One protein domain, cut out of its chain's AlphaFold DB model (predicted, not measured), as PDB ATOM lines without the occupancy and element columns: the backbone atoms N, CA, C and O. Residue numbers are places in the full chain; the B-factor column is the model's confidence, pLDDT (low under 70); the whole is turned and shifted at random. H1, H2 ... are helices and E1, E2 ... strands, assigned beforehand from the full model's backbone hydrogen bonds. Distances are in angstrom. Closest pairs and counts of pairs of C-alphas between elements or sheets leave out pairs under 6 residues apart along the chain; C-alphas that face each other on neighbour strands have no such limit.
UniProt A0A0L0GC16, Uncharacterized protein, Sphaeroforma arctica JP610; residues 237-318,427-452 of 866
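This is residues 237 to 318 and 427 to 452 of the 866 residues of an uncharacterized protein of Sphaeroforma arctica JP610 (UniProt A0A0L0GC16). A twisted sheet of three antiparallel strands, mostly a long E1-E2 hairpin with short E3 beside E2, has helix H2 along one face and short helix H4 on the other. H1 packs on H2 away from the sheet, H3 reaches the sheet with just its last residues, and the long loop of residues 277 to 289 makes one end of the domain. The printed part has 108 residues with four named helices and three named strands, in the order H1 H2 E1 E2 E3 H3 H4; the sheet's order is E1 - E2 - E3, and the class is mixed, helices and strands. The whole is only just loose, close to compact, with a radius of gyration of the C-alphas of 15.8 A and spans of 41 by 38 by 31 A.

Begin with E1, residues 266 to 276: find C-alpha 266 at (112.201, 74.718, 72.599), from which the strand runs 26.3 A and bends by 57 degrees at residue 272. E2, residues 290 to 300, is 27.1 A long and bends by 50 degrees at residue 295. E3 is residues 305 to 309, 12.1 A. H2, residues 248 to 262, runs 21.1 A, and H1 is residues 237 to 240, 5.5 A, beginning at C-alpha 237 at (120.543, 76.224, 57.768). H3, residues 427 to 438, is 15.0 A; H4, residues 445 to 452, is 10.9 A and ends at C-alpha 452 at (105.251, 92.807, 75.040).

Look first at the meander E1 E2 E3, each strand the antiparallel neighbour of the one before. In the hairpin E1 and E2, at 168 degrees, N 299 and O 267 are 2.8 A apart, within hydrogen-bond range. In the hairpin E2 and E3, at 136 degrees, N 307 and O 298 are 2.8 A apart, also within range. The sheet and its helices make three layers, helices on both faces, with H2 and H4 on opposite faces. H2 is over E1 and E2 at a height of 10.2 A over the sheet and runs along the strands, at 16 degrees to E1 on the local plane; the closest C-alphas of H2 and E1, Ser 261 and Leu 268, are 5.3 A apart. H1 and H2 touch, the closest C-alphas being those of Ile 238 and Arg 254, 6.1 A. The closest C-alphas of E1 and H4 are those of Val 275 and Ala 447, 6.1 A. H3 only grazes the sheet, with residues 437 to 438, and is apart from H4. In H2 and H3 every O i to N i+4 pair is within hydrogen-bond range, in H4 2 of 4; H1 is too short for such a pair.

The two C-alphas farthest apart, those of Arg 285 and His 302, are 45.1 A apart. Residues 319 to 426 are not printed, and C-alphas 318 and 427 are 9.6 A apart across the cut. Of the links printed whole, E1 to E2 is long, with 13 residues. The mean pLDDT of the printed part is 87.0; residues 241 to 244 and 279 to 287 are under 70.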
ATOM      1  N   HIS A 237     120.759  75.106  56.842       91.81
ATOM      2  CA  HIS A 237     120.543  76.224  57.768       91.81
ATOM      3  C   HIS A 237     121.751  77.185  57.791       91.81
ATOM      4  O   HIS A 237     121.617  78.374  57.495       91.81
ATOM      5  N   ILE A 238     122.961  76.665  58.033       90.38
ATOM      6  CA  ILE A 238     124.188  77.476  58.152       90.38
ATOM      7  C   ILE A 238     124.517  78.248  56.859       90.38
ATOM      8  O   ILE A 238     125.017  79.373  56.932       90.38
ATOM      9  N   TYR A 239     124.265  77.671  55.679       85.75
ATOM     10  CA  TYR A 239     124.636  78.270  54.391       85.75
ATOM     11  C   TYR A 239     123.523  79.073  53.704       85.75
ATOM     12  O   TYR A 239     123.841  79.922  52.870       85.75
ATOM     13  N   ASN A 240     122.245  78.864  54.041       81.62
ATOM     14  CA  ASN A 240     121.142  79.621  53.436       81.62
ATOM     15  C   ASN A 240     120.953  81.006  54.077       81.62
ATOM     16  O   ASN A 240     120.577  81.952  53.382       81.62
ATOM     17  N   HIS A 241     121.218  81.162  55.380       67.31
ATOM     18  CA  HIS A 241     120.895  82.404  56.097       67.31
ATOM     19  C   HIS A 241     121.897  83.557  55.884       67.31
ATOM     20  O   HIS A 241     121.550  84.715  56.131       67.31
ATOM     21  N   THR A 242     123.133  83.314  55.425       58.84
ATOM     22  CA  THR A 242     124.050  84.371  54.930       58.84
ATOM     23  C   THR A 242     125.263  83.791  54.183       58.84
ATOM     24  O   THR A 242     125.461  82.582  54.139       58.84
ATOM     25  N   GLN A 243     126.125  84.649  53.612       65.19
ATOM     26  CA  GLN A 243     127.440  84.208  53.118       65.19
ATOM     27  C   GLN A 243     128.245  83.511  54.239       65.19
ATOM     28  O   GLN A 243     128.249  84.030  55.359       65.19
ATOM     29  N   PRO A 244     128.981  82.412  53.956       68.31
ATOM     30  CA  PRO A 244     129.709  81.645  54.970       68.31
ATOM     31  C   PRO A 244     130.647  82.504  55.831       68.31
ATOM     32  O   PRO A 244     131.705  82.961  55.388       68.31
ATOM     33  N   SER A 245     130.267  82.716  57.091       73.94
ATOM     34  CA  SER A 245     131.032  83.542  58.021       73.94
ATOM     35  C   SER A 245     132.145  82.727  58.677       73.94
ATOM     36  O   SER A 245     131.903  81.904  59.552       73.94
ATOM     37  N   HIS A 246     133.401  83.016  58.337       77.75
ATOM     38  CA  HIS A 246     134.566  82.451  59.035       77.75
ATOM     39  C   HIS A 246     134.782  83.023  60.460       77.75
ATOM     40  O   HIS A 246     135.863  82.869  61.031       77.75
ATOM     41  N   ARG A 247     133.798  83.729  61.039       82.62
ATOM     42  CA  ARG A 247     133.849  84.230  62.421       82.62
ATOM     43  C   ARG A 247     133.254  83.176  63.353       82.62
ATOM     44  O   ARG A 247     132.079  82.857  63.233       82.62
ATOM     45  N   LEU A 248     134.051  82.686  64.304       84.69
ATOM     46  CA  LEU A 248     133.644  81.601  65.208       84.69
ATOM     47  C   LEU A 248     132.439  81.952  66.101       84.69
ATOM     48  O   LEU A 248     131.682  81.047  66.416       84.69
ATOM     49  N   GLY A 249     132.237  83.235  66.443       87.12
ATOM     50  CA  GLY A 249     131.001  83.722  67.081       87.12
ATOM     51  C   GLY A 249     129.783  83.416  66.213       87.12
ATOM     52  O   GLY A 249     129.025  82.516  66.536       87.12
ATOM     53  N   VAL A 250     129.701  84.044  65.036       87.50
ATOM     54  CA  VAL A 250     128.607  83.833  64.067       87.50
ATOM     55  C   VAL A 250     128.373  82.358  63.732       87.50
ATOM     56  O   VAL A 250     127.235  81.936  63.589       87.50
ATOM     57  N   MET A 251     129.428  81.547  63.636       89.31
ATOM     58  CA  MET A 251     129.277  80.100  63.450       89.31
ATOM     59  C   MET A 251     128.612  79.420  64.662       89.31
ATOM     60  O   MET A 251     127.736  78.584  64.482       89.31
ATOM     61  N   TYR A 252     129.016  79.767  65.885       91.25
ATOM     62  CA  TYR A 252     128.422  79.259  67.124       91.25
ATOM     63  C   TYR A 252     126.972  79.731  67.305       91.25
ATOM     64  O   TYR A 252     126.113  78.919  67.631       91.25
ATOM     65  N   GLU A 253     126.691  81.002  67.002       92.81
ATOM     66  CA  GLU A 253     125.344  81.583  66.970       92.81
ATOM     67  C   GLU A 253     124.425  80.751  66.047       92.81
ATOM     68  O   GLU A 253     123.395  80.264  66.499       92.81
ATOM     69  N   ARG A 254     124.836  80.456  64.799       92.44
ATOM     70  CA  ARG A 254     124.048  79.611  63.867       92.44
ATOM     71  C   ARG A 254     123.913  78.142  64.294       92.44
ATOM     72  O   ARG A 254     122.931  77.495  63.948       92.44
ATOM     73  N   LEU A 255     124.873  77.593  65.039       93.06
ATOM     74  CA  LEU A 255     124.750  76.240  65.605       93.06
ATOM     75  C   LEU A 255     123.731  76.196  66.756       93.06
ATOM     76  O   LEU A 255     123.009  75.209  66.893       93.06
ATOM     77  N   LEU A 256     123.659  77.260  67.558       94.50
ATOM     78  CA  LEU A 256     122.714  77.391  68.666       94.50
ATOM     79  C   LEU A 256     121.297  77.732  68.173       94.50
ATOM     80  O   LEU A 256     120.334  77.143  68.652       94.50
ATOM     81  N   GLU A 257     121.175  78.580  67.149       95.25
ATOM     82  CA  GLU A 257     119.926  78.862  66.423       95.25
ATOM     83  C   GLU A 257     119.313  77.582  65.835       95.25
ATOM     84  O   GLU A 257     118.137  77.294  66.063       95.25
ATOM     85  N   PHE A 258     120.119  76.762  65.145       95.44
ATOM     86  CA  PHE A 258     119.687  75.458  64.638       95.44
ATOM     87  C   PHE A 258     119.214  74.531  65.763       95.44
ATOM     88  O   PHE A 258     118.200  73.853  65.625       95.44
ATOM     89  N   PHE A 259     119.930  74.489  66.889       95.81
ATOM     90  CA  PHE A 259     119.542  73.657  68.025       95.81
ATOM     91  C   PHE A 259     118.206  74.114  68.638       95.81
ATOM     92  O   PHE A 259     117.300  73.296  68.780       95.81
ATOM     93  N   LEU A 260     118.044  75.411  68.922       96.00
ATOM     94  CA  LEU A 260     116.818  75.976  69.507       96.00
ATOM     95  C   LEU A 260     115.600  75.911  68.567       96.00
ATOM     96  O   LEU A 260     114.472  75.922  69.044       96.00
ATOM     97  N   SER A 261     115.811  75.829  67.249       94.81
ATOM     98  CA  SER A 261     114.743  75.676  66.245       94.81
ATOM     99  C   SER A 261     114.439  74.223  65.845       94.81
ATOM    100  O   SER A 261     113.489  73.984  65.102       94.81
ATOM    101  N   THR A 262     115.211  73.237  66.328       94.44
ATOM    102  CA  THR A 262     115.022  71.803  66.007       94.44
ATOM    103  C   THR A 262     114.911  70.892  67.236       94.44
ATOM    104  O   THR A 262     114.919  69.660  67.114       94.44
ATOM    105  N   ASP A 263     114.800  71.465  68.434       95.00
ATOM    106  CA  ASP A 263     114.568  70.725  69.670       95.00
ATOM    107  C   ASP A 263     113.107  70.833  70.116       95.00
ATOM    108  O   ASP A 263     112.649  71.938  70.367       95.00
ATOM    109  N   PRO A 264     112.360  69.726  70.274       94.12
ATOM    110  CA  PRO A 264     110.942  69.791  70.627       94.12
ATOM    111  C   PRO A 264     110.674  70.273  72.066       94.12
ATOM    112  O   PRO A 264     109.514  70.423  72.432       94.12
ATOM    113  N   GLN A 265     111.708  70.508  72.889       94.44
ATOM    114  CA  GLN A 265     111.557  71.235  74.156       94.44
ATOM    115  C   GLN A 265     111.526  72.764  73.950       94.44
ATOM    116  O   GLN A 265     111.049  73.472  74.829       94.44
ATOM    117  N   TYR A 266     112.001  73.285  72.813       95.50
ATOM    118  CA  TYR A 266     112.201  74.718  72.599       95.50
ATOM    119  C   TYR A 266     111.431  75.237  71.381       95.50
ATOM    120  O   TYR A 266     111.499  74.661  70.298       95.50
ATOM    121  N   SER A 267     110.742  76.369  71.537       95.50
ATOM    122  CA  SER A 267     110.314  77.193  70.397       95.50
ATOM    123  C   SER A 267     111.185  78.440  70.332       95.50
ATOM    124  O   SER A 267     111.061  79.320  71.182       95.50
ATOM    125  N   LEU A 268     112.062  78.541  69.331       96.38
ATOM    126  CA  LEU A 268     112.809  79.771  69.059       96.38
ATOM    127  C   LEU A 268     111.838  80.886  68.629       96.38
ATOM    128  O   LEU A 268     111.253  80.812  67.551       96.38
ATOM    129  N   ILE A 269     111.687  81.919  69.462       96.00
ATOM    130  CA  ILE A 269     110.814  83.075  69.207       96.00
ATOM    131  C   ILE A 269     111.566  84.123  68.374       96.00
ATOM    132  O   ILE A 269     111.014  84.706  67.443       96.00
ATOM    133  N   SER A 270     112.838  84.384  68.699       95.81
ATOM    134  CA  SER A 270     113.659  85.356  67.972       95.81
ATOM    135  C   SER A 270     115.162  85.127  68.147       95.81
ATOM    136  O   SER A 270     115.603  84.524  69.124       95.81
ATOM    137  N   SER A 271     115.955  85.660  67.217       95.38
ATOM    138  CA  SER A 271     117.424  85.637  67.251       95.38
ATOM    139  C   SER A 271     118.001  86.932  66.675       95.38
ATOM    140  O   SER A 271     117.559  87.363  65.606       95.38
ATOM    141  N   GLY A 272     118.999  87.529  67.332       93.81
ATOM    142  CA  GLY A 272     119.596  88.809  66.917       93.81
ATOM    143  C   GLY A 272     118.620  89.991  67.013       93.81
ATOM    144  O   GLY A 272     118.529  90.818  66.101       93.81
ATOM    145  N   LEU A 273     117.820  90.039  68.083       94.50
ATOM    146  CA  LEU A 273     116.724  90.999  68.234       94.50
ATOM    147  C   LEU A 273     117.215  92.309  68.865       94.50
ATOM    148  O   LEU A 273     117.554  92.364  70.044       94.50
ATOM    149  N   GLN A 274     117.256  93.381  68.073       93.75
ATOM    150  CA  GLN A 274     117.817  94.666  68.497       93.75
ATOM    151  C   GLN A 274     116.866  95.479  69.384       93.75
ATOM    152  O   GLN A 274     115.744  95.797  68.990       93.75
ATOM    153  N   VAL A 275     117.368  95.885  70.552       92.81
ATOM    154  CA  VAL A 275     116.691  96.770  71.510       92.81
ATOM    155  C   VAL A 275     117.172  98.205  71.290       92.81
ATOM    156  O   VAL A 275     118.375  98.463  71.184       92.81
ATOM    157  N   PHE A 276     116.243  99.159  71.230       91.25
ATOM    158  CA  PHE A 276     116.517 100.557  70.891       91.25
ATOM    159  C   PHE A 276     116.040 101.519  71.985       91.25
ATOM    160  O   PHE A 276     114.954 101.328  72.518       91.25
ATOM    161  N   ASP A 277     116.797 102.595  72.228       87.81
ATOM    162  CA  ASP A 277     116.365 103.768  73.006       87.81
ATOM    163  C   ASP A 277     114.986 104.221  72.508       87.81
ATOM    164  O   ASP A 277     114.815 104.566  71.330       87.81
ATOM    165  N   ALA A 278     114.009 104.171  73.417       73.62
ATOM    166  CA  ALA A 278     112.606 104.430  73.124       73.62
ATOM    167  C   ALA A 278     112.344 105.880  72.683       73.62
ATOM    168  O   ALA A 278     111.359 106.120  71.982       73.62
ATOM    169  N   GLY A 279     113.223 106.833  73.021       63.41
ATOM    170  CA  GLY A 279     113.126 108.190  72.491       63.41
ATOM    171  C   GLY A 279     113.682 109.316  73.355       63.41
ATOM    172  O   GLY A 279     113.025 110.348  73.453       63.41
ATOM    173  N   THR A 280     114.900 109.221  73.905       55.25
ATOM    174  CA  THR A 280     115.563 110.431  74.449       55.25
ATOM    175  C   THR A 280     115.807 111.505  73.377       55.25
ATOM    176  O   THR A 280     116.017 112.672  73.701       55.25
ATOM    177  N   GLY A 281     115.843 111.121  72.093       52.12
ATOM    178  CA  GLY A 281     116.098 112.003  70.943       52.12
ATOM    179  C   GLY A 281     117.535 112.542  70.847       52.12
ATOM    180  O   GLY A 281     117.934 113.054  69.801       52.12
ATOM    181  N   LEU A 282     118.336 112.384  71.907       51.12
ATOM    182  CA  LEU A 282     119.671 112.964  72.085       51.12
ATOM    183  C   LEU A 282     120.798 112.183  71.389       51.12
ATOM    184  O   LEU A 282     121.952 112.628  71.374       51.12
ATOM    185  N   GLY A 283     120.485 111.052  70.747       56.44
ATOM    186  CA  GLY A 283     121.388 110.422  69.785       56.44
ATOM    187  C   GLY A 283     121.818 111.448  68.728       56.44
ATOM    188  O   GLY A 283     120.975 112.124  68.145       56.44
ATOM    189  N   ARG A 284     123.130 111.576  68.460       55.53
ATOM    190  CA  ARG A 284     123.772 112.730  67.768       55.53
ATOM    191  C   ARG A 284     123.298 113.053  66.327       55.53
ATOM    192  O   ARG A 284     123.926 113.872  65.656       55.53
ATOM    193  N   ARG A 285     122.252 112.390  65.819       59.41
ATOM    194  CA  ARG A 285     121.575 112.635  64.528       59.41
ATOM    195  C   ARG A 285     120.045 112.422  64.576       59.41
ATOM    196  O   ARG A 285     119.452 112.219  63.524       59.41
ATOM    197  N   GLY A 286     119.415 112.420  65.756       60.81
ATOM    198  CA  GLY A 286     117.959 112.244  65.904       60.81
ATOM    199  C   GLY A 286     117.426 110.857  65.515       60.81
ATOM    200  O   GLY A 286     116.254 110.723  65.182       60.81
ATOM    201  N   GLY A 287     118.282 109.831  65.507       68.69
ATOM    202  CA  GLY A 287     117.896 108.442  65.241       68.69
ATOM    203  C   GLY A 287     117.919 107.595  66.512       68.69
ATOM    204  O   GLY A 287     118.742 107.848  67.395       68.69
ATOM    205  N   LYS A 288     117.052 106.573  66.571       77.62
ATOM    206  CA  LYS A 288     117.044 105.549  67.628       77.62
ATOM    207  C   LYS A 288     118.448 104.963  67.815       77.62
ATOM    208  O   LYS A 288     119.067 104.530  66.842       77.62
ATOM    209  N   CYS A 289     118.951 104.939  69.048       87.12
ATOM    210  CA  CYS A 289     120.219 104.288  69.368       87.12
ATOM    211  C   CYS A 289     119.957 102.839  69.772       87.12
ATOM    212  O   CYS A 289     119.132 102.599  70.646       87.12
ATOM    213  N   THR A 290     120.665 101.874  69.186       90.25
ATOM    214  CA  THR A 290     120.670 100.496  69.697       90.25
ATOM    215  C   THR A 290     121.299 100.494  71.094       90.25
ATOM    216  O   THR A 290     122.425 100.970  71.255       90.25
ATOM    217  N   ILE A 291     120.575  99.993  72.096       91.75
ATOM    218  CA  ILE A 291     121.074  99.783  73.468       91.75
ATOM    219  C   ILE A 291     121.849  98.463  73.519       91.75
ATOM    220  O   ILE A 291     122.937  98.389  74.090       91.75
ATOM    221  N   GLY A 292     121.305  97.444  72.856       92.88
ATOM    222  CA  GLY A 292     121.898  96.126  72.707       92.88
ATOM    223  C   GLY A 292     121.116  95.272  71.712       92.88
ATOM    224  O   GLY A 292     120.231  95.756  71.006       92.88
ATOM    225  N   GLU A 293     121.461  93.998  71.659       94.69
ATOM    226  CA  GLU A 293     120.840  92.979  70.822       94.69
ATOM    227  C   GLU A 293     120.690  91.742  71.707       94.69
ATOM    228  O   GLU A 293     121.618  91.440  72.453       94.69
ATOM    229  N   PHE A 294     119.525  91.095  71.681       95.19
ATOM    230  CA  PHE A 294     119.330  89.787  72.296       95.19
ATOM    231  C   PHE A 294     119.820  88.724  71.319       95.19
ATOM    232  O   PHE A 294     119.271  88.622  70.215       95.19
ATOM    233  N   ASP A 295     120.810  87.924  71.716       94.75
ATOM    234  CA  ASP A 295     121.306  86.829  70.878       94.75
ATOM    235  C   ASP A 295     120.158  85.853  70.556       94.75
ATOM    236  O   ASP A 295     119.891  85.592  69.379       94.75
ATOM    237  N   PHE A 296     119.424  85.386  71.579       96.19
ATOM    238  CA  PHE A 296     118.268  84.489  71.438       96.19
ATOM    239  C   PHE A 296     117.142  84.782  72.441       96.19
ATOM    240  O   PHE A 296     117.385  85.073  73.614       96.19
ATOM    241  N   VAL A 297     115.897  84.605  71.992       95.69
ATOM    242  CA  VAL A 297     114.691  84.527  72.831       95.69
ATOM    243  C   VAL A 297     113.918  83.269  72.432       95.69
ATOM    244  O   VAL A 297     113.619  83.086  71.251       95.69
ATOM    245  N   TYR A 298     113.600  82.391  73.382       95.81
ATOM    246  CA  TYR A 298     112.895  81.129  73.119       95.81
ATOM    247  C   TYR A 298     111.927  80.753  74.250       95.81
ATOM    248  O   TYR A 298     112.083  81.207  75.375       95.81
ATOM    249  N   HIS A 299     110.930  79.921  73.955       94.81
ATOM    250  CA  HIS A 299     110.046  79.304  74.949       94.81
ATOM    251  C   HIS A 299     110.602  77.940  75.376       94.81
ATOM    252  O   HIS A 299     110.903  77.125  74.499       94.81
ATOM    253  N   ASP A 300     110.727  77.672  76.678       94.75
ATOM    254  CA  ASP A 300     111.037  76.338  77.209       94.75
ATOM    255  C   ASP A 300     109.742  75.613  77.599       94.75
ATOM    256  O   ASP A 300     109.166  75.857  78.658       94.75
ATOM    257  N   HIS A 301     109.307  74.669  76.760       93.25
ATOM    258  CA  HIS A 301     108.090  73.872  76.973       93.25
ATOM    259  C   HIS A 301     108.166  72.938  78.197       93.25
ATOM    260  O   HIS A 301     107.191  72.247  78.492       93.25
ATOM    261  N   HIS A 302     109.305  72.859  78.901       90.94
ATOM    262  CA  HIS A 302     109.413  72.122  80.161       90.94
ATOM    263  C   HIS A 302     109.098  72.975  81.399       90.94
ATOM    264  O   HIS A 302     108.521  72.440  82.347       90.94
ATOM    265  N   SER A 303     109.468  74.262  81.408       92.31
ATOM    266  CA  SER A 303     109.153  75.184  82.513       92.31
ATOM    267  C   SER A 303     107.986  76.136  82.230       92.31
ATOM    268  O   SER A 303     107.482  76.730  83.179       92.31
ATOM    269  N   ASP A 304     107.524  76.223  80.975       92.62
ATOM    270  CA  ASP A 304     106.519  77.191  80.496       92.62
ATOM    271  C   ASP A 304     107.010  78.651  80.645       92.62
ATOM    272  O   ASP A 304     106.260  79.574  80.961       92.62
ATOM    273  N   GLU A 305     108.323  78.855  80.463       91.56
ATOM    274  CA  GLU A 305     109.002  80.149  80.595       91.56
ATOM    275  C   GLU A 305     109.530  80.653  79.240       91.56
ATOM    276  O   GLU A 305     110.103  79.900  78.445       91.56
ATOM    277  N   ILE A 306     109.418  81.964  78.999       92.19
ATOM    278  CA  ILE A 306     110.155  82.646  77.925       92.19
ATOM    279  C   ILE A 306     111.553  82.994  78.442       92.19
ATOM    280  O   ILE A 306     111.717  83.792  79.365       92.19
ATOM    281  N   VAL A 307     112.569  82.409  77.816       93.06
ATOM    282  CA  VAL A 307     113.979  82.543  78.169       93.06
ATOM    283  C   VAL A 307     114.683  83.486  77.196       93.06
ATOM    284  O   VAL A 307     114.732  83.252  75.987       93.06
ATOM    285  N   HIS A 308     115.297  84.530  77.747       93.88
ATOM    286  CA  HIS A 308     116.325  85.322  77.078       93.88
ATOM    287  C   HIS A 308     117.699  84.668  77.312       93.88
ATOM    288  O   HIS A 308     118.092  84.440  78.458       93.88
ATOM    289  N   LEU A 309     118.429  84.366  76.234       94.25
ATOM    290  CA  LEU A 309     119.725  83.688  76.272       94.25
ATOM    291  C   LEU A 309     120.798  84.488  75.527       94.25
ATOM    292  O   LEU A 309     120.812  84.538  74.298       94.25
ATOM    293  N   GLU A 310     121.754  85.014  76.291       93.50
ATOM    294  CA  GLU A 310     122.967  85.650  75.770       93.50
ATOM    295  C   GLU A 310     124.094  84.636  75.575       93.50
ATOM    296  O   GLU A 310     124.373  83.807  76.447       93.50
ATOM    297  N   SER A 311     124.806  84.742  74.456       90.69
ATOM    298  CA  SER A 311     125.837  83.795  74.050       90.69
ATOM    299  C   SER A 311     127.244  84.416  74.073       90.69
ATOM    300  O   SER A 311     127.456  85.628  73.964       90.69
ATOM    301  N   ALA A 312     128.266  83.580  74.291       87.56
ATOM    302  CA  ALA A 312     129.660  84.026  74.281       87.56
ATOM    303  C   ALA A 312     130.655  82.870  74.091       87.56
ATOM    304  O   ALA A 312     131.178  82.327  75.063       87.56
ATOM    305  N   ILE A 313     131.018  82.553  72.845       86.94
ATOM    306  CA  ILE A 313     132.186  81.700  72.578       86.94
ATOM    307  C   ILE A 313     133.480  82.531  72.581       86.94
ATOM    308  O   ILE A 313     133.623  83.506  71.837       86.94
ATOM    309  N   LYS A 314     134.458  82.155  73.417       84.94
ATOM    310  CA  LYS A 314     135.780  82.796  73.425       84.94
ATOM    311  C   LYS A 314     136.879  81.875  73.944       84.94
ATOM    312  O   LYS A 314     136.696  81.162  74.921       84.94
ATOM    313  N   TYR A 315     138.037  81.939  73.294       83.56
ATOM    314  CA  TYR A 315     139.235  81.208  73.698       83.56
ATOM    315  C   TYR A 315     140.127  82.121  74.538       83.56
ATOM    316  O   TYR A 315     140.570  83.173  74.067       83.56
ATOM    317  N   PHE A 316     140.398  81.695  75.767       83.00
ATOM    318  CA  PHE A 316     141.352  82.318  76.677       83.00
ATOM    319  C   PHE A 316     142.510  81.352  76.924       83.00
ATOM    320  O   PHE A 316     142.324  80.135  76.916       83.00
ATOM    321  N   MET A 317     143.702  81.887  77.166       83.88
ATOM    322  CA  MET A 317     144.829  81.101  77.654       83.88
ATOM    323  C   MET A 317     144.897  81.279  79.166       83.88
ATOM    324  O   MET A 317     145.065  82.402  79.641       83.88
ATOM    325  N   SER A 318     144.780  80.185  79.918       83.19
ATOM    326  CA  SER A 318     145.203  80.196  81.315       83.19
ATOM    327  C   SER A 318     146.719  80.361  81.342       83.19
ATOM    328  O   SER A 318     147.446  79.539  80.777       83.19
ATOM    329  N   LEU A 427     138.803  86.635  80.818       88.88
ATOM    330  CA  LEU A 427     137.529  85.974  81.118       88.88
ATOM    331  C   LEU A 427     136.703  86.823  82.093       88.88
ATOM    332  O   LEU A 427     135.527  87.075  81.849       88.88
ATOM    333  N   GLU A 428     137.352  87.340  83.134       89.44
ATOM    334  CA  GLU A 428     136.763  88.231  84.134       89.44
ATOM    335  C   GLU A 428     136.194  89.520  83.504       89.44
ATOM    336  O   GLU A 428     135.052  89.886  83.796       89.44
ATOM    337  N   ARG A 429     136.887  90.146  82.542       88.75
ATOM    338  CA  ARG A 429     136.381  91.321  81.811       88.75
ATOM    339  C   ARG A 429     135.154  90.998  80.953       88.75
ATOM    340  O   ARG A 429     134.203  91.781  80.942       88.75
ATOM    341  N   LYS A 430     135.147  89.866  80.236       89.19
ATOM    342  CA  LYS A 430     133.998  89.455  79.402       89.19
ATOM    343  C   LYS A 430     132.805  89.018  80.260       89.19
ATOM    344  O   LYS A 430     131.687  89.393  79.920       89.19
ATOM    345  N   LEU A 431     133.021  88.327  81.381       90.12
ATOM    346  CA  LEU A 431     131.963  87.999  82.345       90.12
ATOM    347  C   LEU A 431     131.367  89.265  82.975       90.12
ATOM    348  O   LEU A 431     130.150  89.417  82.977       90.12
ATOM    349  N   ASN A 432     132.194  90.220  83.418       90.56
ATOM    350  CA  ASN A 432     131.712  91.519  83.905       90.56
ATOM    351  C   ASN A 432     130.884  92.265  82.849       90.56
ATOM    352  O   ASN A 432     129.843  92.825  83.180       90.56
ATOM    353  N   LEU A 433     131.328  92.282  81.586       89.25
ATOM    354  CA  LEU A 433     130.587  92.914  80.490       89.25
ATOM    355  C   LEU A 433     129.235  92.225  80.242       89.25
ATOM    356  O   LEU A 433     128.241  92.902  79.989       89.25
ATOM    357  N   MET A 434     129.201  90.896  80.339       90.06
ATOM    358  CA  MET A 434     127.993  90.100  80.148       90.06
ATOM    359  C   MET A 434     126.990  90.334  81.287       90.06
ATOM    360  O   MET A 434     125.855  90.730  81.043       90.06
ATOM    361  N   LEU A 435     127.443  90.210  82.538       89.81
ATOM    362  CA  LEU A 435     126.635  90.413  83.743       89.81
ATOM    363  C   LEU A 435     126.121  91.851  83.894       89.81
ATOM    364  O   LEU A 435     124.989  92.036  84.318       89.81
ATOM    365  N   LYS A 436     126.930  92.868  83.557       90.06
ATOM    366  CA  LYS A 436     126.596  94.292  83.780       90.06
ATOM    367  C   LYS A 436     125.946  94.991  82.580       90.06
ATOM    368  O   LYS A 436     125.598  96.161  82.705       90.06
ATOM    369  N   LYS A 437     125.828  94.335  81.418       89.00
ATOM    370  CA  LYS A 437     125.174  94.909  80.223       89.00
ATOM    371  C   LYS A 437     124.258  93.928  79.509       89.00
ATOM    372  O   LYS A 437     123.070  94.192  79.419       89.00
ATOM    373  N   GLN A 438     124.804  92.815  79.025       89.56
ATOM    374  CA  GLN A 438     124.074  91.855  78.187       89.56
ATOM    375  C   GLN A 438     122.873  91.247  78.932       89.56
ATOM    376  O   GLN A 438     121.734  91.389  78.506       89.56
ATOM    377  N   ILE A 439     123.099  90.694  80.126       88.81
ATOM    378  CA  ILE A 439     122.038  90.105  80.962       88.81
ATOM    379  C   ILE A 439     121.100  91.181  81.545       88.81
ATOM    380  O   ILE A 439     119.931  90.915  81.800       88.81
ATOM    381  N   GLN A 440     121.580  92.417  81.723       91.69
ATOM    382  CA  GLN A 440     120.741  93.542  82.162       91.69
ATOM    383  C   GLN A 440     119.853  94.105  81.044       91.69
ATOM    384  O   GLN A 440     118.936  94.867  81.338       91.69
ATOM    385  N   LEU A 441     120.083  93.734  79.778       92.69
ATOM    386  CA  LEU A 441     119.294  94.232  78.652       92.69
ATOM    387  C   LEU A 441     117.825  93.810  78.774       92.69
ATOM    388  O   LEU A 441     116.944  94.625  78.543       92.69
ATOM    389  N   SER A 442     117.544  92.591  79.244       92.19
ATOM    390  CA  SER A 442     116.173  92.131  79.510       92.19
ATOM    391  C   SER A 442     115.533  92.744  80.763       92.19
ATOM    392  O   SER A 442     114.396  92.416  81.081       92.19
ATOM    393  N   MET A 443     116.247  93.619  81.479       91.94
ATOM    394  CA  MET A 443     115.753  94.350  82.652       91.94
ATOM    395  C   MET A 443     115.570  95.855  82.384       91.94
ATOM    396  O   MET A 443     115.248  96.593  83.314       91.94
ATOM    397  N   CYS A 444     115.790  96.337  81.151       91.69
ATOM    398  CA  CYS A 444     115.562  97.740  80.793       91.69
ATOM    399  C   CYS A 444     114.141  97.968  80.241       91.69
ATOM    400  O   CYS A 444     113.535  97.074  79.650       91.69
ATOM    401  N   ALA A 445     113.593  99.172  80.427       91.44
ATOM    402  CA  ALA A 445     112.215  99.489  80.033       91.44
ATOM    403  C   ALA A 445     112.003  99.417  78.507       91.44
ATOM    404  O   ALA A 445     110.911  99.137  78.019       91.44
ATOM    405  N   GLU A 446     113.065  99.626  77.731       91.44
ATOM    406  CA  GLU A 446     113.052  99.501  76.276       91.44
ATOM    407  C   GLU A 446     112.930  98.043  75.807       91.44
ATOM    408  O   GLU A 446     112.402  97.791  74.725       91.44
ATOM    409  N   ALA A 447     113.375  97.082  76.623       92.62
ATOM    410  CA  ALA A 447     113.165  95.660  76.377       92.62
ATOM    411  C   ALA A 447     111.749  95.201  76.740       92.62
ATOM    412  O   ALA A 447     111.216  94.327  76.060       92.62
ATOM    413  N   GLU A 448     111.111  95.800  77.751       90.25
ATOM    414  CA  GLU A 448     109.725  95.481  78.126       90.25
ATOM    415  C   GLU A 448     108.776  95.652  76.929       90.25
ATOM    416  O   GLU A 448     108.031  94.732  76.598       90.25
ATOM    417  N   GLY A 449     108.889  96.761  76.187       88.00
ATOM    418  CA  GLY A 449     108.113  96.979  74.958       88.00
ATOM    419  C   GLY A 449     108.384  95.944  73.852       88.00
ATOM    420  O   GLY A 449     107.460  95.556  73.136       88.00
ATOM    421  N   VAL A 450     109.623  95.454  73.737       90.31
ATOM    422  CA  VAL A 450     110.000  94.391  72.787       90.31
ATOM    423  C   VAL A 450     109.396  93.047  73.208       90.31
ATOM    424  O   VAL A 450     108.809  92.353  72.379       90.31
ATOM    425  N   PHE A 451     109.472  92.691  74.493       90.50
ATOM    426  CA  PHE A 451     108.867  91.465  75.012       90.50
ATOM    427  C   PHE A 451     107.338  91.501  74.968       90.50
ATOM    428  O   PHE A 451     106.732  90.483  74.643       90.50
ATOM    429  N   MET A 452     106.699  92.647  75.222       86.94
ATOM    430  CA  MET A 452     105.251  92.807  75.040       86.94
ATOM    431  C   MET A 452     104.827  92.559  73.587       86.94
ATOM    432  O   MET A 452     103.827  91.876  73.370       86.94
TER     433      MET A 452